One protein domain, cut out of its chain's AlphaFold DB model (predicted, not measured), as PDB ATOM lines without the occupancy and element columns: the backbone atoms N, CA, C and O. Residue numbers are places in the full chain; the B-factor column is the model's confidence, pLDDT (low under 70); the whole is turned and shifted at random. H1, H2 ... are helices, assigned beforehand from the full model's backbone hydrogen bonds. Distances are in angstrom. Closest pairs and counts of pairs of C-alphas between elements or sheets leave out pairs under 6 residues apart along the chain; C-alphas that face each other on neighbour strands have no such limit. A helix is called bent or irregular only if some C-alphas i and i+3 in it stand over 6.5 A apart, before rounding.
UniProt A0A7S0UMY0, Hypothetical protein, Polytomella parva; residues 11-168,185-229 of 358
ATOM      1  N   SER A  11     311.965 -41.912  -9.794       93.25
ATOM      2  CA  SER A  11     311.643 -42.344 -11.155       93.25
ATOM      3  C   SER A  11     312.874 -42.852 -11.915       93.25
ATOM      4  O   SER A  11     312.779 -43.844 -12.640       93.25
ATOM      5  N   PHE A  12     314.037 -42.221 -11.718       94.75
ATOM      6  CA  PHE A  12     315.305 -42.645 -12.311       94.75
ATOM      7  C   PHE A  12     315.782 -43.970 -11.708       94.75
ATOM      8  O   PHE A  12     316.102 -44.901 -12.451       94.75
ATOM      9  N   LEU A  13     315.762 -44.081 -10.374       95.56
ATOM     10  CA  LEU A  13     316.116 -45.317  -9.672       95.56
ATOM     11  C   LEU A  13     315.213 -46.475 -10.097       95.56
ATOM     12  O   LEU A  13     315.724 -47.540 -10.440       95.56
ATOM     13  N   PHE A  14     313.897 -46.256 -10.162       96.25
ATOM     14  CA  PHE A  14     312.949 -47.262 -10.635       96.25
ATOM     15  C   PHE A  14     313.255 -47.702 -12.068       96.25
ATOM     16  O   PHE A  14     313.341 -48.898 -12.329       96.25
ATOM     17  N   LYS A  15     313.467 -46.758 -12.998       96.25
ATOM     18  CA  LYS A  15     313.770 -47.088 -14.399       96.25
ATOM     19  C   LYS A  15     315.038 -47.937 -14.508       96.25
ATOM     20  O   LYS A  15     315.035 -48.941 -15.217       96.25
ATOM     21  N   LYS A  16     316.097 -47.568 -13.777       95.94
ATOM     22  CA  LYS A  16     317.347 -48.340 -13.734       95.94
ATOM     23  C   LYS A  16     317.102 -49.731 -13.139       95.94
ATOM     24  O   LYS A  16     317.493 -50.717 -13.751       95.94
ATOM     25  N   CYS A  17     316.377 -49.823 -12.020       96.62
ATOM     26  CA  CYS A  17     316.049 -51.100 -11.386       96.62
ATOM     27  C   CYS A  17     315.206 -52.013 -12.282       96.62
ATOM     28  O   CYS A  17     315.495 -53.200 -12.358       96.62
ATOM     29  N   SER A  18     314.205 -51.473 -12.980       96.50
ATOM     30  CA  SER A  18     313.338 -52.226 -13.892       96.50
ATOM     31  C   SER A  18     314.147 -52.866 -15.021       96.50
ATOM     32  O   SER A  18     314.042 -54.069 -15.245       96.50
ATOM     33  N   VAL A  19     315.018 -52.090 -15.679       96.25
ATOM     34  CA  VAL A  19     315.895 -52.596 -16.752       96.25
ATOM     35  C   VAL A  19     316.886 -53.631 -16.215       96.25
ATOM     36  O   VAL A  19     317.138 -54.654 -16.852       96.25
ATOM     37  N   THR A  20     317.451 -53.394 -15.031       95.50
ATOM     38  CA  THR A  20     318.344 -54.357 -14.379       95.50
ATOM     39  C   THR A  20     317.612 -55.648 -14.007       95.50
ATOM     40  O   THR A  20     318.165 -56.724 -14.211       95.50
ATOM     41  N   HIS A  21     316.372 -55.566 -13.518       96.06
ATOM     42  CA  HIS A  21     315.544 -56.719 -13.167       96.06
ATOM     43  C   HIS A  21     315.205 -57.582 -14.393       96.06
ATOM     44  O   HIS A  21     315.317 -58.803 -14.328       96.06
ATOM     45  N   GLU A  22     314.865 -56.968 -15.531       95.00
ATOM     46  CA  GLU A  22     314.623 -57.689 -16.793       95.00
ATOM     47  C   GLU A  22     315.838 -58.517 -17.242       95.00
ATOM     48  O   GLU A  22     315.683 -59.604 -17.798       95.00
ATOM     49  N   ASN A  23     317.049 -58.039 -16.944       93.62
ATOM     50  CA  ASN A  23     318.308 -58.699 -17.293       93.62
ATOM     51  C   ASN A  23     318.944 -59.470 -16.122       93.62
ATOM     52  O   ASN A  23     320.064 -59.972 -16.249       93.62
ATOM     53  N   LEU A  24     318.254 -59.577 -14.982       92.75
ATOM     54  CA  LEU A  24     318.828 -60.052 -13.722       92.75
ATOM     55  C   LEU A  24     319.405 -61.462 -13.837       92.75
ATOM     56  O   LEU A  24     320.529 -61.702 -13.403       92.75
ATOM     57  N   SER A  25     318.679 -62.370 -14.485       90.00
ATOM     58  CA  SER A  25     319.119 -63.754 -14.670       90.00
ATOM     59  C   SER A  25     320.423 -63.843 -15.466       90.00
ATOM     60  O   SER A  25     321.308 -64.626 -15.126       90.00
ATOM     61  N   SER A  26     320.590 -63.013 -16.498       90.62
ATOM     62  CA  SER A  26     321.830 -62.933 -17.273       90.62
ATOM     63  C   SER A  26     322.980 -62.377 -16.428       90.62
ATOM     64  O   SER A  26     324.087 -62.919 -16.451       90.62
ATOM     65  N   ILE A  27     322.707 -61.339 -15.631       88.94
ATOM     66  CA  ILE A  27     323.702 -60.700 -14.762       88.94
ATOM     67  C   ILE A  27     324.201 -61.681 -13.700       88.94
ATOM     68  O   ILE A  27     325.409 -61.873 -13.569       88.94
ATOM     69  N   VAL A  28     323.292 -62.349 -12.988       86.31
ATOM     70  CA  VAL A  28     323.636 -63.303 -11.925       86.31
ATOM     71  C   VAL A  28     324.415 -64.499 -12.486       86.31
ATOM     72  O   VAL A  28     325.408 -64.926 -11.900       86.31
ATOM     73  N   ASN A  29     324.043 -64.991 -13.670       85.06
ATOM     74  CA  ASN A  29     324.739 -66.107 -14.315       85.06
ATOM     75  C   ASN A  29     326.096 -65.730 -14.930       85.06
ATOM     76  O   ASN A  29     326.871 -66.617 -15.288       85.06
ATOM     77  N   SER A  30     326.421 -64.438 -15.037       82.12
ATOM     78  CA  SER A  30     327.675 -63.974 -15.644       82.12
ATOM     79  C   SER A  30     328.935 -64.279 -14.816       82.12
ATOM     80  O   SER A  30     330.038 -64.020 -15.295       82.12
ATOM     81  N   ARG A  31     328.787 -64.838 -13.597       68.94
ATOM     82  CA  ARG A  31     329.871 -65.159 -12.638       68.94
ATOM     83  C   ARG A  31     330.787 -63.971 -12.305       68.94
ATOM     84  O   ARG A  31     331.937 -64.160 -11.918       68.94
ATOM     85  N   ARG A  32     330.290 -62.743 -12.478       75.06
ATOM     86  CA  ARG A  32     330.974 -61.508 -12.086       75.06
ATOM     87  C   ARG A  32     330.463 -61.069 -10.719       75.06
ATOM     88  O   ARG A  32     329.405 -60.451 -10.636       75.06
ATOM     89  N   ASP A  33     331.223 -61.357  -9.667       76.31
ATOM     90  CA  ASP A  33     330.837 -61.025  -8.286       76.31
ATOM     91  C   ASP A  33     330.620 -59.517  -8.075       76.31
ATOM     92  O   ASP A  33     329.726 -59.110  -7.330       76.31
ATOM     93  N   ASP A  34     331.382 -58.677  -8.778       82.88
ATOM     94  CA  ASP A  34     331.232 -57.219  -8.716       82.88
ATOM     95  C   ASP A  34     329.890 -56.752  -9.295       82.88
ATOM     96  O   ASP A  34     329.256 -55.853  -8.746       82.88
ATOM     97  N   ALA A  35     329.392 -57.429 -10.336       85.06
ATOM     98  CA  ALA A  35     328.112 -57.087 -10.946       85.06
ATOM     99  C   ALA A  35     326.943 -57.337  -9.980       85.06
ATOM    100  O   ALA A  35     326.026 -56.525  -9.911       85.06
ATOM    101  N   LEU A  36     326.985 -58.420  -9.195       85.81
ATOM    102  CA  LEU A  36     325.952 -58.705  -8.194       85.81
ATOM    103  C   LEU A  36     325.957 -57.663  -7.071       85.81
ATOM    104  O   LEU A  36     324.891 -57.180  -6.690       85.81
ATOM    105  N   LYS A  37     327.143 -57.258  -6.600       89.62
ATOM    106  CA  LYS A  37     327.281 -56.191  -5.594       89.62
ATOM    107  C   LYS A  37     326.743 -54.856  -6.100       89.62
ATOM    108  O   LYS A  37     326.124 -54.120  -5.336       89.62
ATOM    109  N   ASP A  38     326.960 -54.526  -7.368       91.12
ATOM    110  CA  ASP A  38     326.456 -53.275  -7.940       91.12
ATOM    111  C   ASP A  38     324.933 -53.287  -8.116       91.12
ATOM    112  O   ASP A  38     324.273 -52.288  -7.815       91.12
ATOM    113  N   VAL A  39     324.347 -54.426  -8.508       93.50
ATOM    114  CA  VAL A  39     322.883 -54.596  -8.518       93.50
ATOM    115  C   VAL A  39     322.311 -54.504  -7.103       93.50
ATOM    116  O   VAL A  39     321.298 -53.836  -6.895       93.50
ATOM    117  N   GLU A  40     322.975 -55.108  -6.118       93.56
ATOM    118  CA  GLU A  40     322.576 -55.025  -4.714       93.56
ATOM    119  C   GLU A  40     322.581 -53.582  -4.198       93.56
ATOM    120  O   GLU A  40     321.595 -53.142  -3.604       93.56
ATOM    121  N   LYS A  41     323.639 -52.809  -4.479       93.75
ATOM    122  CA  LYS A  41     323.694 -51.377  -4.143       93.75
ATOM    123  C   LYS A  41     322.527 -50.614  -4.764       93.75
ATOM    124  O   LYS A  41     321.875 -49.843  -4.065       93.75
ATOM    125  N   LEU A  42     322.248 -50.838  -6.050       95.44
ATOM    126  CA  LEU A  42     321.168 -50.162  -6.768       95.44
ATOM    127  C   LEU A  42     319.790 -50.487  -6.169       95.44
ATOM    128  O   LEU A  42     319.008 -49.578  -5.891       95.44
ATOM    129  N   PHE A  43     319.490 -51.770  -5.946       96.19
ATOM    130  CA  PHE A  43     318.190 -52.191  -5.415       96.19
ATOM    131  C   PHE A  43     318.001 -51.740  -3.963       96.19
ATOM    132  O   PHE A  43     316.903 -51.314  -3.595       96.19
ATOM    133  N   ASN A  44     319.058 -51.763  -3.147       95.00
ATOM    134  CA  ASN A  44     319.011 -51.240  -1.782       95.00
ATOM    135  C   ASN A  44     318.837 -49.718  -1.760       95.00
ATOM    136  O   ASN A  44     318.017 -49.225  -0.990       95.00
ATOM    137  N   ALA A  45     319.521 -48.977  -2.636       94.81
ATOM    138  CA  ALA A  45     319.321 -47.535  -2.769       94.81
ATOM    139  C   ALA A  45     317.878 -47.197  -3.166       94.81
ATOM    140  O   ALA A  45     317.279 -46.299  -2.581       94.81
ATOM    141  N   PHE A  46     317.285 -47.953  -4.097       95.81
ATOM    142  CA  PHE A  46     315.885 -47.773  -4.474       95.81
ATOM    143  C   PHE A  46     314.923 -48.047  -3.312       95.81
ATOM    144  O   PHE A  46     314.057 -47.217  -3.051       95.81
ATOM    145  N   ASN A  47     315.100 -49.147  -2.568       95.50
ATOM    146  CA  ASN A  47     314.273 -49.439  -1.387       95.50
ATOM    147  C   ASN A  47     314.392 -48.332  -0.330       95.50
ATOM    148  O   ASN A  47     313.379 -47.794   0.106       95.50
ATOM    149  N   ASN A  48     315.618 -47.925   0.006       94.25
ATOM    150  CA  ASN A  48     315.857 -46.870   0.988       94.25
ATOM    151  C   ASN A  48     315.243 -45.532   0.550       94.25
ATOM    152  O   ASN A  48     314.685 -44.816   1.374       94.25
ATOM    153  N   ALA A  49     315.317 -45.193  -0.741       93.94
ATOM    154  CA  ALA A  49     314.732 -43.968  -1.280       93.94
ATOM    155  C   ALA A  49     313.194 -43.993  -1.293       93.94
ATOM    156  O   ALA A  49     312.577 -42.939  -1.134       93.94
ATOM    157  N   VAL A  50     312.579 -45.166  -1.486       94.31
ATOM    158  CA  VAL A  50     311.127 -45.354  -1.332       94.31
ATOM    159  C   VAL A  50     310.721 -45.147   0.124       94.31
ATOM    160  O   VAL A  50     309.822 -44.354   0.395       94.31
ATOM    161  N   ASP A  51     311.402 -45.818   1.055       91.88
ATOM    162  CA  ASP A  51     311.071 -45.752   2.480       91.88
ATOM    163  C   ASP A  51     311.305 -44.340   3.047       91.88
ATOM    164  O   ASP A  51     310.464 -43.820   3.774       91.88
ATOM    165  N   ALA A  52     312.390 -43.665   2.644       91.94
ATOM    166  CA  ALA A  52     312.693 -42.296   3.066       91.94
ATOM    167  C   ALA A  52     311.682 -41.257   2.558       91.94
ATOM    168  O   ALA A  52     311.471 -40.239   3.215       91.94
ATOM    169  N   ARG A  53     311.056 -41.492   1.397       90.25
ATOM    170  CA  ARG A  53     310.004 -40.608   0.874       90.25
ATOM    171  C   ARG A  53     308.650 -40.819   1.547       90.25
ATOM    172  O   ARG A  53     307.791 -39.961   1.389       90.25
ATOM    173  N   GLY A  54     308.452 -41.927   2.265       88.25
ATOM    174  CA  GLY A  54     307.206 -42.192   2.985       88.25
ATOM    175  C   GLY A  54     305.968 -42.233   2.084       88.25
ATOM    176  O   GLY A  54     304.886 -41.907   2.550       88.25
ATOM    177  N   ILE A  55     306.126 -42.615   0.808       87.31
ATOM    178  CA  ILE A  55     305.040 -42.633  -0.199       87.31
ATOM    179  C   ILE A  55     303.938 -43.624   0.182       87.31
ATOM    180  O   ILE A  55     302.816 -43.509  -0.289       87.31
ATOM    181  N   PHE A  56     304.275 -44.610   1.014       88.81
ATOM    182  CA  PHE A  56     303.343 -45.624   1.463       88.81
ATOM    183  C   PHE A  56     303.056 -45.452   2.950       88.81
ATOM    184  O   PHE A  56     303.935 -45.708   3.781       88.81
ATOM    185  N   SER A  57     301.826 -45.080   3.293       85.31
ATOM    186  CA  SER A  57     301.334 -45.156   4.668       85.31
ATOM    187  C   SER A  57     300.770 -46.544   4.977       85.31
ATOM    188  O   SER A  57     300.601 -47.363   4.077       85.31
ATOM    189  N   SER A  58     300.482 -46.810   6.253       77.31
ATOM    190  CA  SER A  58     299.838 -48.043   6.750       77.31
ATOM    191  C   SER A  58     298.303 -47.996   6.731       77.31
ATOM    192  O   SER A  58     297.664 -49.038   6.856       77.31
ATOM    193  N   ASN A  59     297.722 -46.804   6.559       79.56
ATOM    194  CA  ASN A  59     296.273 -46.564   6.576       79.56
ATOM    195  C   ASN A  59     295.702 -46.205   5.189       79.56
ATOM    196  O   ASN A  59     294.608 -45.658   5.116       79.56
ATOM    197  N   GLU A  60     296.457 -46.460   4.122       80.38
ATOM    198  CA  GLU A  60     296.097 -46.129   2.736       80.38
ATOM    199  C   GLU A  60     295.735 -47.392   1.943       80.38
ATOM    200  O   GLU A  60     296.320 -48.461   2.168       80.38
ATOM    201  N   ASP A  61     294.793 -47.234   1.012       76.31
ATOM    202  CA  ASP A  61     294.366 -48.219   0.018       76.31
ATOM    203  C   ASP A  61     294.899 -47.853  -1.386       76.31
ATOM    204  O   ASP A  61     295.540 -46.821  -1.593       76.31
ATOM    205  N   GLN A  62     294.647 -48.694  -2.403       78.00
ATOM    206  CA  GLN A  62     295.075 -48.399  -3.784       78.00
ATOM    207  C   GLN A  62     294.583 -47.040  -4.294       78.00
ATOM    208  O   GLN A  62     295.279 -46.421  -5.094       78.00
ATOM    209  N   ASP A  63     293.406 -46.575  -3.885       83.25
ATOM    210  CA  ASP A  63     292.809 -45.347  -4.421       83.25
ATOM    211  C   ASP A  63     293.469 -44.074  -3.870       83.25
ATOM    212  O   ASP A  63     293.340 -43.014  -4.480       83.25
ATOM    213  N   ASP A  64     294.266 -44.198  -2.804       87.19
ATOM    214  CA  ASP A  64     295.013 -43.096  -2.190       87.19
ATOM    215  C   ASP A  64     296.377 -42.847  -2.854       87.19
ATOM    216  O   ASP A  64     297.017 -41.822  -2.612       87.19
ATOM    217  N   ILE A  65     296.835 -43.760  -3.722       89.31
ATOM    218  CA  ILE A  65     298.123 -43.648  -4.413       89.31
ATOM    219  C   ILE A  65     297.972 -43.200  -5.872       89.31
ATOM    220  O   ILE A  65     297.203 -43.761  -6.664       89.31
ATOM    221  N   ALA A  66     298.790 -42.214  -6.249       91.06
ATOM    222  CA  ALA A  66     298.894 -41.728  -7.618       91.06
ATOM    223  C   ALA A  66     299.319 -42.848  -8.582       91.06
ATOM    224  O   ALA A  66     300.204 -43.655  -8.282       91.06
ATOM    225  N   THR A  67     298.735 -42.866  -9.784       92.06
ATOM    226  CA  THR A  67     299.020 -43.871 -10.824       92.06
ATOM    227  C   THR A  67     300.522 -44.016 -11.097       92.06
ATOM    228  O   THR A  67     301.044 -45.131 -11.170       92.06
ATOM    229  N   GLY A  68     301.244 -42.894 -11.156       90.62
ATOM    230  CA  GLY A  68     302.688 -42.866 -11.388       90.62
ATOM    231  C   GLY A  68     303.540 -43.467 -10.263       90.62
ATOM    232  O   GLY A  68     304.687 -43.842 -10.532       90.62
ATOM    233  N   ASP A  69     303.001 -43.595  -9.049       93.44
ATOM    234  CA  ASP A  69     303.728 -44.043  -7.856       93.44
ATOM    235  C   ASP A  69     303.489 -45.523  -7.527       93.44
ATOM    236  O   ASP A  69     304.313 -46.140  -6.848       93.44
ATOM    237  N   LEU A  70     302.450 -46.150  -8.103       94.00
ATOM    238  CA  LEU A  70     302.179 -47.594  -7.987       94.00
ATOM    239  C   LEU A  70     303.408 -48.453  -8.306       94.00
ATOM    240  O   LEU A  70     303.665 -49.474  -7.665       94.00
ATOM    241  N   LYS A  71     304.219 -48.017  -9.274       95.06
ATOM    242  CA  LYS A  71     305.448 -48.706  -9.687       95.06
ATOM    243  C   LYS A  71     306.485 -48.831  -8.564       95.06
ATOM    244  O   LYS A  71     307.337 -49.716  -8.609       95.06
ATOM    245  N   TYR A  72     306.422 -47.994  -7.531       96.12
ATOM    246  CA  TYR A  72     307.352 -48.064  -6.407       96.12
ATOM    247  C   TYR A  72     307.039 -49.203  -5.427       96.12
ATOM    248  O   TYR A  72     307.919 -49.593  -4.659       96.12
ATOM    249  N   LEU A  73     305.861 -49.836  -5.523       95.50
ATOM    250  CA  LEU A  73     305.558 -51.078  -4.797       95.50
ATOM    251  C   LEU A  73     306.489 -52.232  -5.208       95.50
ATOM    252  O   LEU A  73     306.722 -53.145  -4.419       95.50
ATOM    253  N   PHE A  74     307.096 -52.173  -6.400       97.50
ATOM    254  CA  PHE A  74     308.076 -53.166  -6.849       97.50
ATOM    255  C   PHE A  74     309.415 -53.121  -6.102       97.50
ATOM    256  O   PHE A  74     310.220 -54.033  -6.285       97.50
ATOM    257  N   ALA A  75     309.686 -52.115  -5.263       97.00
ATOM    258  CA  ALA A  75     310.982 -51.971  -4.596       97.00
ATOM    259  C   ALA A  75     311.393 -53.228  -3.816       97.00
ATOM    260  O   ALA A  75     312.469 -53.792  -4.055       97.00
ATOM    261  N   SER A  76     310.511 -53.724  -2.947       96.94
ATOM    262  CA  SER A  76     310.785 -54.932  -2.165       96.94
ATOM    263  C   SER A  76     310.789 -56.193  -3.034       96.94
ATOM    264  O   SER A  76     311.587 -57.096  -2.788       96.94
ATOM    265  N   PHE A  77     309.974 -56.231  -4.093       98.31
ATOM    266  CA  PHE A  77     309.942 -57.341  -5.046       98.31
ATOM    267  C   PHE A  77     311.264 -57.488  -5.816       98.31
ATOM    268  O   PHE A  77     311.823 -58.579  -5.858       98.31
ATOM    269  N   TYR A  78     311.825 -56.402  -6.358       98.12
ATOM    270  CA  TYR A  78     313.110 -56.452  -7.069       98.12
ATOM    271  C   TYR A  78     314.253 -56.912  -6.161       98.12
ATOM    272  O   TYR A  78     315.058 -57.756  -6.560       98.12
ATOM    273  N   ARG A  79     314.294 -56.432  -4.913       96.88
ATOM    274  CA  ARG A  79     315.265 -56.909  -3.917       96.88
ATOM    275  C   ARG A  79     315.096 -58.403  -3.621       96.88
ATOM    276  O   ARG A  79     316.088 -59.122  -3.516       96.88
ATOM    277  N   ALA A  80     313.856 -58.877  -3.524       97.81
ATOM    278  CA  ALA A  80     313.565 -60.291  -3.322       97.81
ATOM    279  C   ALA A  80     314.033 -61.156  -4.504       97.81
ATOM    280  O   ALA A  80     314.666 -62.188  -4.291       97.81
ATOM    281  N   GLU A  81     313.792 -60.709  -5.739       97.31
ATOM    282  CA  GLU A  81     314.237 -61.389  -6.962       97.31
ATOM    283  C   GLU A  81     315.762 -61.509  -7.024       97.31
ATOM    284  O   GLU A  81     316.271 -62.606  -7.261       97.31
ATOM    285  N   LEU A  82     316.495 -60.430  -6.716       95.25
ATOM    286  CA  LEU A  82     317.959 -60.448  -6.631       95.25
ATOM    287  C   LEU A  82     318.456 -61.536  -5.675       95.25
ATOM    288  O   LEU A  82     319.235 -62.403  -6.070       95.25
ATOM    289  N   TYR A  83     317.992 -61.513  -4.425       95.00
ATOM    290  CA  TYR A  83     318.454 -62.458  -3.412       95.00
ATOM    291  C   TYR A  83     317.967 -63.890  -3.667       95.00
ATOM    292  O   TYR A  83     318.665 -64.851  -3.338       95.00
ATOM    293  N   SER A  84     316.806 -64.058  -4.306       95.38
ATOM    294  CA  SER A  84     316.312 -65.381  -4.695       95.38
ATOM    295  C   SER A  84     317.233 -66.052  -5.718       95.38
ATOM    296  O   SER A  84     317.530 -67.237  -5.565       95.38
ATOM    297  N   GLN A  85     317.750 -65.283  -6.683       92.94
ATOM    298  CA  GLN A  85     318.632 -65.762  -7.752       92.94
ATOM    299  C   GLN A  85     320.115 -65.820  -7.341       92.94
ATOM    300  O   GLN A  85     320.874 -66.590  -7.935       92.94
ATOM    301  N   ALA A  86     320.535 -65.052  -6.326       89.19
ATOM    302  CA  ALA A  86     321.907 -65.030  -5.816       89.19
ATOM    303  C   ALA A  86     322.384 -66.441  -5.417       89.19
ATOM    304  O   ALA A  86     322.021 -66.983  -4.370       89.19
ATOM    305  N   SER A  87     323.197 -67.047  -6.281       83.62
ATOM    306  CA  SER A  87     323.651 -68.429  -6.129       83.62
ATOM    307  C   SER A  87     324.902 -68.495  -5.261       83.62
ATOM    308  O   SER A  87     325.823 -67.699  -5.421       83.62
ATOM    309  N   SER A  88     324.961 -69.471  -4.357       85.56
ATOM    310  CA  SER A  88     326.173 -69.791  -3.606       85.56
ATOM    311  C   SER A  88     326.218 -71.283  -3.314       85.56
ATOM    312  O   SER A  88     325.208 -71.871  -2.934       85.56
ATOM    313  N   SER A  89     327.392 -71.887  -3.498       85.62
ATOM    314  CA  SER A  89     327.620 -73.304  -3.201       85.62
ATOM    315  C   SER A  89     327.737 -73.580  -1.703       85.62
ATOM    316  O   SER A  89     327.533 -74.715  -1.284       85.62
ATOM    317  N   ASP A  90     328.090 -72.573  -0.899       90.94
ATOM    318  CA  ASP A  90     328.208 -72.714   0.552       90.94
ATOM    319  C   ASP A  90     326.838 -72.468   1.209       90.94
ATOM    320  O   ASP A  90     326.330 -71.340   1.143       90.94
ATOM    321  N   PRO A  91     326.247 -73.473   1.890       92.44
ATOM    322  CA  PRO A  91     324.994 -73.308   2.620       92.44
ATOM    323  C   PRO A  91     325.013 -72.138   3.610       92.44
ATOM    324  O   PRO A  91     323.992 -71.475   3.782       92.44
ATOM    325  N   LYS A  92     326.165 -71.834   4.228       92.62
ATOM    326  CA  LYS A  92     326.307 -70.734   5.199       92.62
ATOM    327  C   LYS A  92     326.196 -69.358   4.553       92.62
ATOM    328  O   LYS A  92     325.765 -68.416   5.208       92.62
ATOM    329  N   ILE A  93     326.561 -69.250   3.277       92.25
ATOM    330  CA  ILE A  93     326.457 -68.016   2.490       92.25
ATOM    331  C   ILE A  93     325.085 -67.933   1.810       92.25
ATOM    332  O   ILE A  93     324.478 -66.866   1.774       92.25
ATOM    333  N   ARG A  94     324.570 -69.054   1.287       94.12
ATOM    334  CA  ARG A  94     323.268 -69.104   0.604       94.12
ATOM    335  C   ARG A  94     322.104 -68.819   1.554       94.12
ATOM    336  O   ARG A  94     321.169 -68.117   1.173       94.12
ATOM    337  N   LEU A  95     322.162 -69.322   2.787       95.56
ATOM    338  CA  LEU A  95     321.068 -69.198   3.748       95.56
ATOM    339  C   LEU A  95     320.697 -67.728   4.058       95.56
ATOM    340  O   LEU A  95     319.519 -67.398   3.914       95.56
ATOM    341  N   PRO A  96     321.638 -66.811   4.374       95.50
ATOM    342  CA  PRO A  96     321.339 -65.383   4.520       95.50
ATOM    343  C   PRO A  96     320.636 -64.747   3.312       95.50
ATOM    344  O   PRO A  96     319.718 -63.947   3.502       95.50
ATOM    345  N   TYR A  97     321.019 -65.115   2.081       95.19
ATOM    346  CA  TYR A  97     320.348 -64.626   0.871       95.19
ATOM    347  C   TYR A  97     318.903 -65.115   0.788       95.19
ATOM    348  O   TYR A  97     318.003 -64.314   0.546       95.19
ATOM    349  N   ILE A  98     318.649 -66.399   1.062       96.94
ATOM    350  CA  ILE A  98     317.281 -66.939   1.092       96.94
ATOM    351  C   ILE A  98     316.435 -66.210   2.137       96.94
ATOM    352  O   ILE A  98     315.299 -65.827   1.864       96.94
ATOM    353  N   GLU A  99     316.977 -65.974   3.331       96.88
ATOM    354  CA  GLU A  99     316.248 -65.260   4.377       96.88
ATOM    355  C   GLU A  99     315.963 -63.802   4.006       96.88
ATOM    356  O   GLU A  99     314.868 -63.304   4.274       96.88
ATOM    357  N   ALA A 100     316.915 -63.120   3.366       96.69
ATOM    358  CA  ALA A 100     316.715 -61.768   2.855       96.69
ATOM    359  C   ALA A 100     315.670 -61.722   1.726       96.69
ATOM    360  O   ALA A 100     314.851 -60.798   1.691       96.69
ATOM    361  N   ALA A 101     315.651 -62.731   0.848       97.62
ATOM    362  CA  ALA A 101     314.646 -62.887  -0.197       97.62
ATOM    363  C   ALA A 101     313.248 -63.104   0.399       97.62
ATOM    364  O   ALA A 101     312.323 -62.369   0.060       97.62
ATOM    365  N   LEU A 102     313.102 -64.048   1.337       97.38
ATOM    366  CA  LEU A 102     311.832 -64.341   2.011       97.38
ATOM    367  C   LEU A 102     311.279 -63.115   2.748       97.38
ATOM    368  O   LEU A 102     310.107 -62.793   2.565       97.38
ATOM    369  N   ARG A 103     312.121 -62.394   3.508       97.56
ATOM    370  CA  ARG A 103     311.729 -61.133   4.165       97.56
ATOM    371  C   ARG A 103     311.273 -60.080   3.156       97.56
ATOM    372  O   ARG A 103     310.272 -59.413   3.380       97.56
ATOM    373  N   SER A 104     311.984 -59.938   2.038       97.69
ATOM    374  CA  SER A 104     311.642 -58.941   1.015       97.69
ATOM    375  C   SER A 104     310.347 -59.289   0.269       97.69
ATOM    376  O   SER A 104     309.545 -58.393   0.011       97.69
ATOM    377  N   TYR A 105     310.099 -60.574  -0.019       98.06
ATOM    378  CA  TYR A 105     308.809 -61.029  -0.551       98.06
ATOM    379  C   TYR A 105     307.670 -60.802   0.444       98.06
ATOM    380  O   TYR A 105     306.598 -60.372   0.035       98.06
ATOM    381  N   ASP A 106     307.897 -61.043   1.737       96.25
ATOM    382  CA  ASP A 106     306.889 -60.820   2.777       96.25
ATOM    383  C   ASP A 106     306.519 -59.335   2.907       96.25
ATOM    384  O   ASP A 106     305.338 -58.989   2.919       96.25
ATOM    385  N   THR A 107     307.512 -58.436   2.881       95.62
ATOM    386  CA  THR A 107     307.275 -56.983   2.818       95.62
ATOM    387  C   THR A 107     306.464 -56.600   1.581       95.62
ATOM    388  O   THR A 107     305.488 -55.858   1.696       95.62
ATOM    389  N   PHE A 108     306.832 -57.120   0.405       97.25
ATOM    390  CA  PHE A 108     306.114 -56.857  -0.843       97.25
ATOM    391  C   PHE A 108     304.656 -57.332  -0.781       97.25
ATOM    392  O   PHE A 108     303.754 -56.573  -1.121       97.25
ATOM    393  N   LEU A 109     304.416 -58.562  -0.326       96.25
ATOM    394  CA  LEU A 109     303.078 -59.150  -0.262       96.25
ATOM    395  C   LEU A 109     302.211 -58.501   0.814       96.25
ATOM    396  O   LEU A 109     301.033 -58.260   0.566       96.25
ATOM    397  N   SER A 110     302.783 -58.167   1.971       94.31
ATOM    398  CA  SER A 110     302.075 -57.454   3.037       94.31
ATOM    399  C   SER A 110     301.635 -56.069   2.573       94.31
ATOM    400  O   SER A 110     300.466 -55.714   2.723       94.31
ATOM    401  N   ARG A 111     302.537 -55.318   1.921       93.44
ATOM    402  CA  ARG A 111     302.197 -54.023   1.318       93.44
ATOM    403  C   ARG A 111     301.184 -54.209   0.184       93.44
ATOM    404  O   ARG A 111     300.197 -53.494   0.119       93.44
ATOM    405  N   GLY A 112     301.345 -55.232  -0.652       94.19
ATOM    406  CA  GLY A 112     300.383 -55.550  -1.703       94.19
ATOM    407  C   GLY A 112     298.981 -55.873  -1.171       94.19
ATOM    408  O   GLY A 112     297.986 -55.476  -1.776       94.19
ATOM    409  N   ASN A 113     298.885 -56.577  -0.037       93.06
ATOM    410  CA  ASN A 113     297.615 -56.866   0.627       93.06
ATOM    411  C   ASN A 113     296.976 -55.587   1.169       93.06
ATOM    412  O   ASN A 113     295.779 -55.391   0.982       93.06
ATOM    413  N   GLN A 114     297.784 -54.734   1.802       91.31
ATOM    414  CA  GLN A 114     297.343 -53.467   2.371       91.31
ATOM    415  C   GLN A 114     296.743 -52.548   1.301       91.31
ATOM    416  O   GLN A 114     295.610 -52.127   1.446       91.31
ATOM    417  N   TYR A 115     297.437 -52.352   0.177       91.38
ATOM    418  CA  TYR A 115     296.930 -51.553  -0.946       91.38
ATOM    419  C   TYR A 115     295.920 -52.319  -1.815       91.38
ATOM    420  O   TYR A 115     295.554 -51.863  -2.888       91.38
ATOM    421  N   SER A 116     295.469 -53.509  -1.410       90.69
ATOM    422  CA  SER A 116     294.492 -54.309  -2.158       90.69
ATOM    423  C   SER A 116     294.895 -54.729  -3.588       90.69
ATOM    424  O   SER A 116     294.037 -55.189  -4.344       90.69
ATOM    425  N   VAL A 117     296.188 -54.712  -3.935       92.69
ATOM    426  CA  VAL A 117     296.709 -54.991  -5.295       92.69
ATOM    427  C   VAL A 117     297.040 -56.468  -5.577       92.69
ATOM    428  O   VAL A 117     297.497 -56.809  -6.664       92.69
ATOM    429  N   LEU A 118     296.804 -57.382  -4.626       92.94
ATOM    430  CA  LEU A 118     297.052 -58.829  -4.808       92.94
ATOM    431  C   LEU A 118     296.002 -59.552  -5.677       92.94
ATOM    432  O   LEU A 118     296.141 -60.747  -5.947       92.94
ATOM    433  N   GLY A 119     294.908 -58.882  -6.046       90.94
ATOM    434  CA  GLY A 119     293.755 -59.527  -6.681       90.94
ATOM    435  C   GLY A 119     293.061 -60.564  -5.783       90.94
ATOM    436  O   GLY A 119     293.429 -60.784  -4.629       90.94
ATOM    437  N   SER A 120     292.019 -61.222  -6.292       90.75
ATOM    438  CA  SER A 120     291.228 -62.186  -5.504       90.75
ATOM    439  C   SER A 120     292.029 -63.435  -5.118       90.75
ATOM    440  O   SER A 120     292.032 -63.849  -3.955       90.75
ATOM    441  N   VAL A 121     292.752 -64.011  -6.082       91.69
ATOM    442  CA  VAL A 121     293.557 -65.229  -5.899       91.69
ATOM    443  C   VAL A 121     294.729 -64.972  -4.951       91.69
ATOM    444  O   VAL A 121     295.019 -65.797  -4.076       91.69
ATOM    445  N   GLY A 122     295.394 -63.822  -5.092       91.69
ATOM    446  CA  GLY A 122     296.496 -63.437  -4.218       91.69
ATOM    447  C   GLY A 122     296.030 -63.144  -2.794       91.69
ATOM    448  O   GLY A 122     296.633 -63.672  -1.866       91.69
ATOM    449  N   LYS A 123     294.907 -62.432  -2.601       92.00
ATOM    450  CA  LYS A 123     294.298 -62.217  -1.268       92.00
ATOM    451  C   LYS A 123     293.943 -63.536  -0.573       92.00
ATOM    452  O   LYS A 123     294.283 -63.733   0.593       92.00
ATOM    453  N   SER A 124     293.314 -64.468  -1.295       89.94
ATOM    454  CA  SER A 124     292.994 -65.807  -0.776       89.94
ATOM    455  C   SER A 124     294.259 -66.577  -0.368       89.94
ATOM    456  O   SER A 124     294.332 -67.147   0.721       89.94
ATOM    457  N   THR A 125     295.300 -66.525  -1.206       90.44
ATOM    458  CA  THR A 125     296.597 -67.157  -0.920       90.44
ATOM    459  C   THR A 125     297.278 -66.537   0.304       90.44
ATOM    460  O   THR A 125     297.759 -67.276   1.161       90.44
ATOM    461  N   PHE A 126     297.299 -65.205   0.399       92.00
ATOM    462  CA  PHE A 126     297.896 -64.462   1.509       92.00
ATOM    463  C   PHE A 126     297.237 -64.834   2.839       92.00
ATOM    464  O   PHE A 126     297.915 -65.205   3.796       92.00
ATOM    465  N   LYS A 127     295.898 -64.842   2.867       89.69
ATOM    466  CA  LYS A 127     295.117 -65.257   4.035       89.69
ATOM    467  C   LYS A 127     295.426 -66.700   4.443       89.69
ATOM    468  O   LYS A 127     295.712 -66.961   5.608       89.69
ATOM    469  N   ALA A 128     295.453 -67.626   3.483       85.56
ATOM    470  CA  ALA A 128     295.764 -69.032   3.750       85.56
ATOM    471  C   ALA A 128     297.190 -69.248   4.301       85.56
ATOM    472  O   ALA A 128     297.411 -70.153   5.111       85.56
ATOM    473  N   GLN A 129     298.166 -68.436   3.877       84.88
ATOM    474  CA  GLN A 129     299.527 -68.473   4.422       84.88
ATOM    475  C   GLN A 129     299.600 -67.891   5.840       84.88
ATOM    476  O   GLN A 129     300.243 -68.502   6.694       84.88
ATOM    477  N   SER A 130     298.912 -66.773   6.098       82.56
ATOM    478  CA  SER A 130     298.896 -66.093   7.401       82.56
ATOM    479  C   SER A 130     298.179 -66.904   8.490       82.56
ATOM    480  O   SER A 130     298.699 -67.048   9.593       82.56
ATOM    481  N   GLU A 131     297.023 -67.498   8.178       76.56
ATOM    482  CA  GLU A 131     296.185 -68.198   9.166       76.56
ATOM    483  C   GLU A 131     296.604 -69.660   9.413       76.56
ATOM    484  O   GLU A 131     296.273 -70.228  10.451       76.56
ATOM    485  N   GLY A 132     297.319 -70.298   8.476       62.16
ATOM    486  CA  GLY A 132     297.531 -71.756   8.495       62.16
ATOM    487  C   GLY A 132     298.968 -72.243   8.306       62.16
ATOM    488  O   GLY A 132     299.183 -73.456   8.210       62.16
ATOM    489  N   GLY A 133     299.952 -71.344   8.173       57.84
ATOM    490  CA  GLY A 133     301.361 -71.702   7.952       57.84
ATOM    491  C   GLY A 133     301.595 -72.655   6.766       57.84
ATOM    492  O   GLY A 133     302.565 -73.411   6.762       57.84
ATOM    493  N   GLY A 134     300.664 -72.720   5.801       55.09
ATOM    494  CA  GLY A 134     300.687 -73.637   4.651       55.09
ATOM    495  C   GLY A 134     300.634 -75.145   4.970       55.09
ATOM    496  O   GLY A 134     300.555 -75.964   4.047       55.09
ATOM    497  N   ARG A 135     300.650 -75.540   6.252       55.50
ATOM    498  CA  ARG A 135     300.759 -76.941   6.703       55.50
ATOM    499  C   ARG A 135     299.422 -77.691   6.756       55.50
ATOM    500  O   ARG A 135     299.438 -78.903   6.929       55.50
ATOM    501  N   GLY A 136     298.294 -77.007   6.543       57.22
ATOM    502  CA  GLY A 136     296.945 -77.582   6.677       57.22
ATOM    503  C   GLY A 136     296.154 -77.824   5.385       57.22
ATOM    504  O   GLY A 136     295.034 -78.317   5.461       57.22
ATOM    505  N   LEU A 137     296.678 -77.480   4.201       66.75
ATOM    506  CA  LEU A 137     295.936 -77.684   2.948       66.75
ATOM    507  C   LEU A 137     296.120 -79.114   2.420       66.75
ATOM    508  O   LEU A 137     297.254 -79.545   2.180       66.75
ATOM    509  N   ASP A 138     295.005 -79.810   2.183       80.00
ATOM    510  CA  ASP A 138     294.980 -81.106   1.501       80.00
ATOM    511  C   ASP A 138     295.599 -81.017   0.087       80.00
ATOM    512  O   ASP A 138     295.620 -79.954  -0.548       80.00
ATOM    513  N   ALA A 139     296.113 -82.139  -0.424       83.38
ATOM    514  CA  ALA A 139     296.725 -82.224  -1.748       83.38
ATOM    515  C   ALA A 139     295.769 -81.765  -2.866       83.38
ATOM    516  O   ALA A 139     296.203 -81.096  -3.811       83.38
ATOM    517  N   GLY A 140     294.466 -82.052  -2.735       87.38
ATOM    518  CA  GLY A 140     293.438 -81.573  -3.657       87.38
ATOM    519  C   GLY A 140     293.313 -80.047  -3.655       87.38
ATOM    520  O   GLY A 140     293.337 -79.423  -4.717       87.38
ATOM    521  N   ALA A 141     293.277 -79.434  -2.467       83.81
ATOM    522  CA  ALA A 141     293.195 -77.982  -2.306       83.81
ATOM    523  C   ALA A 141     294.449 -77.267  -2.843       83.81
ATOM    524  O   ALA A 141     294.341 -76.274  -3.563       83.81
ATOM    525  N   LYS A 142     295.648 -77.812  -2.585       82.94
ATOM    526  CA  LYS A 142     296.913 -77.289  -3.138       82.94
ATOM    527  C   LYS A 142     296.919 -77.310  -4.667       82.94
ATOM    528  O   LYS A 142     297.336 -76.338  -5.300       82.94
ATOM    529  N   ARG A 143     296.433 -78.400  -5.271       89.19
ATOM    530  CA  ARG A 143     296.313 -78.515  -6.731       89.19
ATOM    531  C   ARG A 143     295.309 -77.509  -7.291       89.19
ATOM    532  O   ARG A 143     295.618 -76.862  -8.288       89.19
ATOM    533  N   ALA A 144     294.143 -77.367  -6.664       90.19
ATOM    534  CA  ALA A 144     293.113 -76.422  -7.092       90.19
ATOM    535  C   ALA A 144     293.632 -74.975  -7.087       90.19
ATOM    536  O   ALA A 144     293.534 -74.298  -8.110       90.19
ATOM    537  N   LEU A 145     294.294 -74.550  -6.004       86.62
ATOM    538  CA  LEU A 145     294.923 -73.229  -5.910       86.62
ATOM    539  C   LEU A 145     295.993 -73.022  -6.988       86.62
ATOM    540  O   LEU A 145     296.066 -71.955  -7.588       86.62
ATOM    541  N   LYS A 146     296.814 -74.039  -7.289       89.00
ATOM    542  CA  LYS A 146     297.817 -73.937  -8.363       89.00
ATOM    543  C   LYS A 146     297.171 -73.758  -9.741       89.00
ATOM    544  O   LYS A 146     297.653 -72.962 -10.541       89.00
ATOM    545  N   ILE A 147     296.075 -74.469 -10.011       92.69
ATOM    546  CA  ILE A 147     295.309 -74.322 -11.257       92.69
ATOM    547  C   ILE A 147     294.695 -72.923 -11.348       92.69
ATOM    548  O   ILE A 147     294.746 -72.305 -12.410       92.69
ATOM    549  N   GLU A 148     294.119 -72.422 -10.257       92.88
ATOM    550  CA  GLU A 148     293.529 -71.085 -10.202       92.88
ATOM    551  C   GLU A 148     294.579 -69.996 -10.446       92.88
ATOM    552  O   GLU A 148     294.384 -69.152 -11.320       92.88
ATOM    553  N   LYS A 149     295.736 -70.082  -9.775       92.06
ATOM    554  CA  LYS A 149     296.883 -69.193 -10.009       92.06
ATOM    555  C   LYS A 149     297.326 -69.209 -11.469       92.06
ATOM    556  O   LYS A 149     297.458 -68.149 -12.065       92.06
ATOM    557  N   PHE A 150     297.477 -70.391 -12.070       94.25
ATOM    558  CA  PHE A 150     297.873 -70.519 -13.476       94.25
ATOM    559  C   PHE A 150     296.842 -69.909 -14.439       94.25
ATOM    560  O   PHE A 150     297.198 -69.209 -15.386       94.25
ATOM    561  N   LYS A 151     295.543 -70.140 -14.199       96.12
ATOM    562  CA  LYS A 151     294.469 -69.527 -14.995       96.12
ATOM    563  C   LYS A 151     294.479 -68.006 -14.864       96.12
ATOM    564  O   LYS A 151     294.315 -67.315 -15.870       96.12
ATOM    565  N   ARG A 152     294.671 -67.495 -13.644       95.38
ATOM    566  CA  ARG A 152     294.710 -66.058 -13.377       95.38
ATOM    567  C   ARG A 152     295.916 -65.403 -14.035       95.38
ATOM    568  O   ARG A 152     295.720 -64.419 -14.735       95.38
ATOM    569  N   ASP A 153     297.103 -65.984 -13.888       94.94
ATOM    570  CA  ASP A 153     298.336 -65.511 -14.521       94.94
ATOM    571  C   ASP A 153     298.193 -65.428 -16.050       94.94
ATOM    572  O   ASP A 153     298.449 -64.390 -16.660       94.94
ATOM    573  N   LYS A 154     297.629 -66.470 -16.675       96.69
ATOM    574  CA  LYS A 154     297.316 -66.451 -18.111       96.69
ATOM    575  C   LYS A 154     296.372 -65.303 -18.489       96.69
ATOM    576  O   LYS A 154     296.602 -64.637 -19.497       96.69
ATOM    577  N   ALA A 155     295.324 -65.066 -17.699       97.00
ATOM    578  CA  ALA A 155     294.376 -63.978 -17.942       97.00
ATOM    579  C   ALA A 155     295.017 -62.589 -17.761       97.00
ATOM    580  O   ALA A 155     294.726 -61.686 -18.545       97.00
ATOM    581  N   ILE A 156     295.906 -62.418 -16.773       96.88
ATOM    582  CA  ILE A 156     296.677 -61.178 -16.582       96.88
ATOM    583  C   ILE A 156     297.535 -60.906 -17.815       96.88
ATOM    584  O   ILE A 156     297.434 -59.833 -18.402       96.88
ATOM    585  N   ASN A 157     298.322 -61.891 -18.249       95.50
ATOM    586  CA  ASN A 157     299.226 -61.742 -19.388       95.50
ATOM    587  C   ASN A 157     298.471 -61.411 -20.684       95.50
ATOM    588  O   ASN A 157     298.876 -60.517 -21.426       95.50
ATOM    589  N   GLN A 158     297.325 -62.059 -20.922       97.25
ATOM    590  CA  GLN A 158     296.444 -61.719 -22.045       97.25
ATOM    591  C   GLN A 158     295.924 -60.280 -21.955       97.25
ATOM    592  O   GLN A 158     295.906 -59.565 -22.956       97.25
ATOM    593  N   ARG A 159     295.518 -59.825 -20.765       96.81
ATOM    594  CA  ARG A 159     295.006 -58.463 -20.580       96.81
ATOM    595  C   ARG A 159     296.097 -57.405 -20.749       96.81
ATOM    596  O   ARG A 159     295.853 -56.408 -21.423       96.81
ATOM    597  N   ILE A 160     297.295 -57.643 -20.213       96.06
ATOM    598  CA  ILE A 160     298.469 -56.780 -20.410       96.06
ATOM    599  C   ILE A 160     298.778 -56.636 -21.903       96.06
ATOM    600  O   ILE A 160     299.019 -55.523 -22.367       96.06
ATOM    601  N   GLN A 161     298.724 -57.733 -22.667       95.62
ATOM    602  CA  GLN A 161     298.949 -57.699 -24.112       95.62
ATOM    603  C   GLN A 161     297.909 -56.827 -24.830       95.62
ATOM    604  O   GLN A 161     298.283 -55.954 -25.609       95.62
ATOM    605  N   VAL A 162     296.622 -56.980 -24.500       95.75
ATOM    606  CA  VAL A 162     295.546 -56.141 -25.060       95.75
ATOM    607  C   VAL A 162     295.762 -54.655 -24.751       95.75
ATOM    608  O   VAL A 162     295.541 -53.817 -25.623       95.75
ATOM    609  N   ILE A 163     296.192 -54.307 -23.534       93.44
ATOM    610  CA  ILE A 163     296.505 -52.913 -23.172       93.44
ATOM    611  C   ILE A 163     297.692 -52.400 -23.998       93.44
ATOM    612  O   ILE A 163     297.643 -51.285 -24.515       93.44
ATOM    613  N   HIS A 164     298.733 -53.215 -24.180       91.44
ATOM    614  CA  HIS A 164     299.885 -52.864 -25.011       91.44
ATOM    615  C   HIS A 164     299.499 -52.600 -26.471       91.44
ATOM    616  O   HIS A 164     299.937 -51.600 -27.042       91.44
ATOM    617  N   ASP A 165     298.662 -53.459 -27.055       91.25
ATOM    618  CA  ASP A 165     298.187 -53.314 -28.432       91.25
ATOM    619  C   ASP A 165     297.338 -52.045 -28.597       91.25
ATOM    620  O   ASP A 165     297.519 -51.304 -29.564       91.25
ATOM    621  N   LYS A 166     296.484 -51.729 -27.612       89.75
ATOM    622  CA  LYS A 166     295.710 -50.477 -27.580       89.75
ATOM    623  C   LYS A 166     296.603 -49.239 -27.502       89.75
ATOM    624  O   LYS A 166     296.452 -48.349 -28.334       89.75
ATOM    625  N   LYS A 167     297.575 -49.208 -26.578       86.44
ATOM    626  CA  LYS A 167     298.524 -48.082 -26.458       86.44
ATOM    627  C   LYS A 167     299.372 -47.920 -27.723       86.44
ATOM    628  O   LYS A 167     299.715 -46.803 -28.095       86.44
ATOM    629  N   LYS A 168     299.715 -49.019 -28.405       86.56
ATOM    630  CA  LYS A 168     300.433 -48.972 -29.688       86.56
ATOM    631  C   LYS A 168     299.561 -48.400 -30.809       86.56
ATOM    632  O   LYS A 168     300.061 -47.589 -31.578       86.56
ATOM    633  N   ASN A 185     293.989 -44.070 -16.915       87.31
ATOM    634  CA  ASN A 185     293.223 -45.232 -16.448       87.31
ATOM    635  C   ASN A 185     293.777 -46.563 -17.003       87.31
ATOM    636  O   ASN A 185     293.827 -47.568 -16.290       87.31
ATOM    637  N   LEU A 186     294.235 -46.580 -18.264       90.38
ATOM    638  CA  LEU A 186     294.889 -47.755 -18.855       90.38
ATOM    639  C   LEU A 186     296.274 -48.000 -18.250       90.38
ATOM    640  O   LEU A 186     296.668 -49.153 -18.060       90.38
ATOM    641  N   GLU A 187     297.018 -46.938 -17.943       91.38
ATOM    642  CA  GLU A 187     298.296 -47.027 -17.246       91.38
ATOM    643  C   GLU A 187     298.120 -47.569 -15.825       91.38
ATOM    644  O   GLU A 187     298.847 -48.482 -15.418       91.38
ATOM    645  N   ARG A 188     297.115 -47.084 -15.097       93.62
ATOM    646  CA  ARG A 188     296.763 -47.587 -13.771       93.62
ATOM    647  C   ARG A 188     296.397 -49.063 -13.813       93.62
ATOM    648  O   ARG A 188     296.961 -49.848 -13.051       93.62
ATOM    649  N   GLU A 189     295.528 -49.466 -14.743       94.44
ATOM    650  CA  GLU A 189     295.174 -50.876 -14.946       94.44
ATOM    651  C   GLU A 189     296.423 -51.729 -15.234       94.44
ATOM    652  O   GLU A 189     296.600 -52.801 -14.649       94.44
ATOM    653  N   LEU A 190     297.328 -51.243 -16.089       94.88
ATOM    654  CA  LEU A 190     298.578 -51.927 -16.413       94.88
ATOM    655  C   LEU A 190     299.459 -52.131 -15.173       94.88
ATOM    656  O   LEU A 190     299.998 -53.226 -14.986       94.88
ATOM    657  N   TRP A 191     299.626 -51.104 -14.336       95.62
ATOM    658  CA  TRP A 191     300.429 -51.204 -13.118       95.62
ATOM    659  C   TRP A 191     299.828 -52.187 -12.114       95.62
ATOM    660  O   TRP A 191     300.556 -53.042 -11.609       95.62
ATOM    661  N   LEU A 192     298.512 -52.137 -11.894       95.69
ATOM    662  CA  LEU A 192     297.809 -53.079 -11.018       95.69
ATOM    663  C   LEU A 192     297.957 -54.527 -11.505       95.69
ATOM    664  O   LEU A 192     298.285 -55.414 -10.720       95.69
ATOM    665  N   LEU A 193     297.812 -54.769 -12.812       96.81
ATOM    666  CA  LEU A 193     298.002 -56.099 -13.398       96.81
ATOM    667  C   LEU A 193     299.443 -56.604 -13.255       96.81
ATOM    668  O   LEU A 193     299.654 -57.777 -12.944       96.81
ATOM    669  N   LYS A 194     300.444 -55.736 -13.446       96.69
ATOM    670  CA  LYS A 194     301.854 -56.098 -13.232       96.69
ATOM    671  C   LYS A 194     302.130 -56.442 -11.765       96.69
ATOM    672  O   LYS A 194     302.872 -57.387 -11.500       96.69
ATOM    673  N   LEU A 195     301.553 -55.691 -10.824       97.31
ATOM    674  CA  LEU A 195     301.691 -55.949  -9.386       97.31
ATOM    675  C   LEU A 195     301.038 -57.276  -8.997       97.31
ATOM    676  O   LEU A 195     301.650 -58.077  -8.289       97.31
ATOM    677  N   GLU A 196     299.846 -57.557  -9.525       96.62
ATOM    678  CA  GLU A 196     299.164 -58.825  -9.292       96.62
ATOM    679  C   GLU A 196     299.972 -60.005  -9.855       96.62
ATOM    680  O   GLU A 196     300.200 -60.980  -9.134       96.62
ATOM    681  N   ALA A 197     300.488 -59.910 -11.086       96.69
ATOM    682  CA  ALA A 197     301.358 -60.940 -11.667       96.69
ATOM    683  C   ALA A 197     302.609 -61.188 -10.807       96.69
ATOM    684  O   ALA A 197     302.952 -62.333 -10.499       96.69
ATOM    685  N   ALA A 198     303.262 -60.116 -10.351       97.50
ATOM    686  CA  ALA A 198     304.416 -60.225  -9.466       97.50
ATOM    687  C   ALA A 198     304.061 -60.853  -8.111       97.50
ATOM    688  O   ALA A 198     304.865 -61.611  -7.572       97.50
ATOM    689  N   SER A 199     302.856 -60.618  -7.582       96.75
ATOM    690  CA  SER A 199     302.388 -61.280  -6.358       96.75
ATOM    691  C   SER A 199     302.224 -62.792  -6.529       96.75
ATOM    692  O   SER A 199     302.675 -63.563  -5.681       96.75
ATOM    693  N   LEU A 200     301.661 -63.240  -7.658       95.44
ATOM    694  CA  LEU A 200     301.521 -64.664  -7.966       95.44
ATOM    695  C   LEU A 200     302.892 -65.340  -8.064       95.44
ATOM    696  O   LEU A 200     303.088 -66.409  -7.476       95.44
ATOM    697  N   LYS A 201     303.848 -64.677  -8.727       96.00
ATOM    698  CA  LYS A 201     305.244 -65.118  -8.802       96.00
ATOM    699  C   LYS A 201     305.902 -65.160  -7.418       96.00
ATOM    700  O   LYS A 201     306.529 -66.161  -7.079       96.00
ATOM    701  N   ALA A 202     305.714 -64.130  -6.593       96.88
ATOM    702  CA  ALA A 202     306.259 -64.063  -5.238       96.88
ATOM    703  C   ALA A 202     305.782 -65.233  -4.360       96.88
ATOM    704  O   ALA A 202     306.598 -65.853  -3.680       96.88
ATOM    705  N   PHE A 203     304.499 -65.608  -4.425       94.06
ATOM    706  CA  PHE A 203     303.988 -66.765  -3.680       94.06
ATOM    707  C   PHE A 203     304.630 -68.092  -4.107       94.06
ATOM    708  O   PHE A 203     304.854 -68.965  -3.267       94.06
ATOM    709  N   GLU A 204     304.889 -68.281  -5.403       93.12
ATOM    710  CA  GLU A 204     305.576 -69.478  -5.901       93.12
ATOM    711  C   GLU A 204     307.038 -69.508  -5.435       93.12
ATOM    712  O   GLU A 204     307.495 -70.525  -4.904       93.12
ATOM    713  N   GLN A 205     307.735 -68.374  -5.544       95.25
ATOM    714  CA  GLN A 205     309.125 -68.239  -5.110       95.25
ATOM    715  C   GLN A 205     309.286 -68.437  -3.602       95.25
ATOM    716  O   GLN A 205     310.170 -69.183  -3.186       95.25
ATOM    717  N   GLN A 206     308.408 -67.867  -2.770       94.38
ATOM    718  CA  GLN A 206     308.416 -68.113  -1.324       94.38
ATOM    719  C   GLN A 206     308.269 -69.602  -0.995       94.38
ATOM    720  O   GLN A 206     308.989 -70.109  -0.139       94.38
ATOM    721  N   GLY A 207     307.375 -70.315  -1.690       91.38
ATOM    722  CA  GLY A 207     307.199 -71.753  -1.496       91.38
ATOM    723  C   GLY A 207     308.472 -72.546  -1.801       91.38
ATOM    724  O   GLY A 207     308.873 -73.390  -1.001       91.38
ATOM    725  N   SER A 208     309.130 -72.244  -2.923       93.75
ATOM    726  CA  SER A 208     310.389 -72.889  -3.318       93.75
ATOM    727  C   SER A 208     311.533 -72.569  -2.349       93.75
ATOM    728  O   SER A 208     312.225 -73.470  -1.878       93.75
ATOM    729  N   LEU A 209     311.704 -71.290  -2.007       95.88
ATOM    730  CA  LEU A 209     312.762 -70.814  -1.113       95.88
ATOM    731  C   LEU A 209     312.599 -71.336   0.317       95.88
ATOM    732  O   LEU A 209     313.594 -71.619   0.977       95.88
ATOM    733  N   GLN A 210     311.366 -71.501   0.802       94.94
ATOM    734  CA  GLN A 210     311.119 -72.081   2.122       94.94
ATOM    735  C   GLN A 210     311.549 -73.554   2.178       94.94
ATOM    736  O   GLN A 210     312.167 -73.972   3.155       94.94
ATOM    737  N   MET A 211     311.282 -74.331   1.122       93.75
ATOM    738  CA  MET A 211     311.758 -75.717   1.025       93.75
ATOM    739  C   MET A 211     313.288 -75.786   0.953       93.75
ATOM    740  O   MET A 211     313.897 -76.611   1.634       93.75
ATOM    741  N   GLU A 212     313.916 -74.906   0.163       95.50
ATOM    742  CA  GLU A 212     315.379 -74.790   0.084       95.50
ATOM    743  C   GLU A 212     315.977 -74.441   1.457       95.50
ATOM    744  O   GLU A 212     316.902 -75.110   1.915       95.50
ATOM    745  N   LYS A 213     315.402 -73.454   2.160       95.62
ATOM    746  CA  LYS A 213     315.804 -73.059   3.517       95.62
ATOM    747  C   LYS A 213     315.776 -74.244   4.478       95.62
ATOM    748  O   LYS A 213     316.772 -74.496   5.157       95.62
ATOM    749  N   ASP A 214     314.655 -74.960   4.537       95.38
ATOM    750  CA  ASP A 214     314.481 -76.090   5.449       95.38
ATOM    751  C   ASP A 214     315.521 -77.190   5.171       95.38
ATOM    752  O   ASP A 214     316.097 -77.754   6.105       95.38
ATOM    753  N   MET A 215     315.826 -77.442   3.894       95.50
ATOM    754  CA  MET A 215     316.845 -78.407   3.479       95.50
ATOM    755  C   MET A 215     318.260 -77.962   3.876       95.50
ATOM    756  O   MET A 215     318.996 -78.736   4.485       95.50
ATOM    757  N   LEU A 216     318.642 -76.710   3.602       95.00
ATOM    758  CA  LEU A 216     319.970 -76.189   3.953       95.00
ATOM    759  C   LEU A 216     320.198 -76.159   5.468       95.00
ATOM    760  O   LEU A 216     321.288 -76.487   5.933       95.00
ATOM    761  N   VAL A 217     319.167 -75.829   6.250       95.38
ATOM    762  CA  VAL A 217     319.232 -75.888   7.719       95.38
ATOM    763  C   VAL A 217     319.493 -77.319   8.200       95.38
ATOM    764  O   VAL A 217     320.278 -77.515   9.128       95.38
ATOM    765  N   GLN A 218     318.876 -78.328   7.580       94.69
ATOM    766  CA  GLN A 218     319.145 -79.733   7.906       94.69
ATOM    767  C   GLN A 218     320.568 -80.152   7.520       94.69
ATOM    768  O   GLN A 218     321.237 -80.809   8.316       94.69
ATOM    769  N   VAL A 219     321.056 -79.731   6.349       93.88
ATOM    770  CA  VAL A 219     322.434 -79.998   5.902       93.88
ATOM    771  C   VAL A 219     323.450 -79.410   6.882       93.88
ATOM    772  O   VAL A 219     324.385 -80.102   7.280       93.88
ATOM    773  N   LEU A 220     323.253 -78.165   7.323       93.62
ATOM    774  CA  LEU A 220     324.140 -77.520   8.295       93.62
ATOM    775  C   LEU A 220     324.155 -78.257   9.639       93.62
ATOM    776  O   LEU A 220     325.230 -78.513  10.175       93.62
ATOM    777  N   LYS A 221     322.989 -78.682  10.139       93.00
ATOM    778  CA  LYS A 221     322.904 -79.497  11.362       93.00
ATOM    779  C   LYS A 221     323.681 -80.808  11.235       93.00
ATOM    780  O   LYS A 221     324.436 -81.154  12.135       93.00
ATOM    781  N   GLN A 222     323.553 -81.507  10.107       91.38
ATOM    782  CA  GLN A 222     324.294 -82.750   9.861       91.38
ATOM    783  C   GLN A 222     325.811 -82.518   9.761       91.38
ATOM    784  O   GLN A 222     326.600 -83.329  10.253       91.38
ATOM    785  N   GLN A 223     326.245 -81.412   9.149       88.94
ATOM    786  CA  GLN A 223     327.662 -81.040   9.091       88.94
ATOM    787  C   GLN A 223     328.228 -80.729  10.482       88.94
ATOM    788  O   GLN A 223     329.331 -81.165  10.807       88.94
ATOM    789  N   ASP A 224     327.471 -80.024  11.322       87.25
ATOM    790  CA  ASP A 224     327.897 -79.728  12.688       87.25
ATOM    791  C   ASP A 224     327.942 -81.004  13.547       87.25
ATOM    792  O   ASP A 224     328.939 -81.238  14.225       87.25
ATOM    793  N   GLU A 225     326.946 -81.892  13.443       86.81
ATOM    794  CA  GLU A 225     326.924 -83.181  14.155       86.81
ATOM    795  C   GLU A 225     328.062 -84.129  13.745       86.81
ATOM    796  O   GLU A 225     328.611 -84.860  14.573       86.81
ATOM    797  N   THR A 226     328.415 -84.164  12.458       83.44
ATOM    798  CA  THR A 226     329.547 -84.974  11.980       83.44
ATOM    799  C   THR A 226     330.874 -84.390  12.444       83.44
ATOM    800  O   THR A 226     331.769 -85.143  12.834       83.44
ATOM    801  N   ARG A 227     330.991 -83.058  12.481       80.50
ATOM    802  CA  ARG A 227     332.176 -82.365  12.985       80.50
ATOM    803  C   ARG A 227     332.378 -82.580  14.485       80.50
ATOM    804  O   ARG A 227     333.503 -82.874  14.883       80.50
ATOM    805  N   THR A 228     331.323 -82.499  15.299       78.19
ATOM    806  CA  THR A 228     331.412 -82.758  16.749       78.19
ATOM    807  C   THR A 228     331.768 -84.214  17.036       78.19
ATOM    808  O   THR A 228     332.709 -84.481  17.776       78.19
ATOM    809  N   LYS A 229     331.113 -85.172  16.364       77.94
ATOM    810  CA  LYS A 229     331.440 -86.602  16.517       77.94
ATOM    811  C   LYS A 229     332.870 -86.928  16.076       77.94
ATOM    812  O   LYS A 229     333.502 -87.803  16.661       77.94
TER     813      LYS A 229
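AT A GLANCE: This is residues 11 to 168 and 185 to 229 of the 358 residues of the protein "Hypothetical protein" of Polytomella parva (UniProt A0A7S0UMY0). One long helix, H8, runs through the model with H4 and H5 side by side along it, and these three make the core. H1, H2 and H3 cover H4 on the side away from H8, while H6 and H7 pack on residues 186 to 203 of H8, and the last turns of H8, residues 221 to 229, stick out. The printed part has 203 residues with eight named helices, H1 to H8 in order along the chain, and no named strand, and its class is all helix. It is compact, with a radius of gyration of the C-alphas of 18.4 A, and its C-alphas span 65 by 45 by 34 A.

HOW THE PARTS SIT: The longest helix is H8, residues 185 to 229. H5, residues 91 to 114, touches H8 at a shallow tilt of 31 degrees, opposite ways, and their closest C-alphas, those of Pro 91 and Leu 216, are 5.9 A apart. H4, residues 67 to 85, touches H8 at a shallow tilt of 23 degrees, the same way, closest at the C-alphas of Thr 67 and Arg 188, 5.3 A apart. H4 and H5 form a helical hairpin with a shallow tilt of 21 degrees, and the C-alphas of Ala 80 and Ala 101 are their closest, at 4.2 A. H4 is the hub, touching five other helices. H3, residues 33 to 53, forms a helical hairpin with H4 at a shallow tilt of 34.9 degrees, only just short of steep, and their closest C-alphas, those of Asn 47 and Ala 75, are 5.2 A apart. H1, residues 11 to 22, touches H4 at a steep tilt of 41 degrees, closest at the C-alphas of His 21 and Tyr 78, 6.6 A apart. H1 also touches residues 39 to 46 of H3, closest at the C-alphas of Leu 13 and Phe 46, 5.8 A apart. H2, residues 24 to 29, touches H3 only at the corner, with the C-alphas of Val 28 and Leu 36 closest at 6.4 A, and only just touches H4, with 3 pairs of C-alphas within 8 A, closest at Val 28 and Gln 85, 7.0 A. H7, residues 139 to 168, touches H8 with residues 149 to 163 at a steep tilt of 41 degrees, opposite ways, closest at the C-alphas of Ile 156 and Leu 193, 6.1 A apart. H6, residues 119 to 132, touches H8 at a shallow tilt of 28 degrees, closest at the C-alphas of Gly 119 and Glu 196, 6.0 A apart. H6 and H7 form a helical hairpin but only just touch, with 3 pairs of C-alphas within 8 A, closest at Val 121 and Lys 149, 6.6 A. H1 and H3 to H8 form an up and down bundle, each running against the one before it. H3 is apart from H8, and H7 is apart from H4 and H5. Every O i to N i+4 pair is within hydrogen-bond range in H1, H2, H3, H6, H7 and H8, against 8 of 15 in H4 and 18 of 20 in H5.

IN THESE COORDINATES: H8 measures 65.3 A from C-alpha 185 at (293.223, -45.232, -16.448) to C-alpha 229 at (331.440, -86.602, 16.517). H7 measures 43.6 A, H5 34.0 A, H3 30.6 A and H4 29.6 A. H4 is irregular, with C-alphas 73 and 76 7.0 A apart, and has a kink of 29 degrees near residue 77. H6 measures 19.9 A, H2 8.5 A, and H1 16.6 A, beginning with C-alpha 11 at (311.643, -42.344, -11.155).

THE WHOLE: The C-alphas farthest apart, those of Lys 166 and Lys 229, are 67.3 A apart. Residues 221 to 229 of H8 stand free, and the body without them spans 51 by 44 by 34 A. Residues 169 to 184 are not printed, and C-alphas 168 and 185 are 15.5 A apart across this cut, in the link from H7 to H8. The link from H3 to H4, residues 54 to 66, is long. The mean pLDDT of the printed part is 90.8, and residue 31 and residues 132 to 137 are under 70.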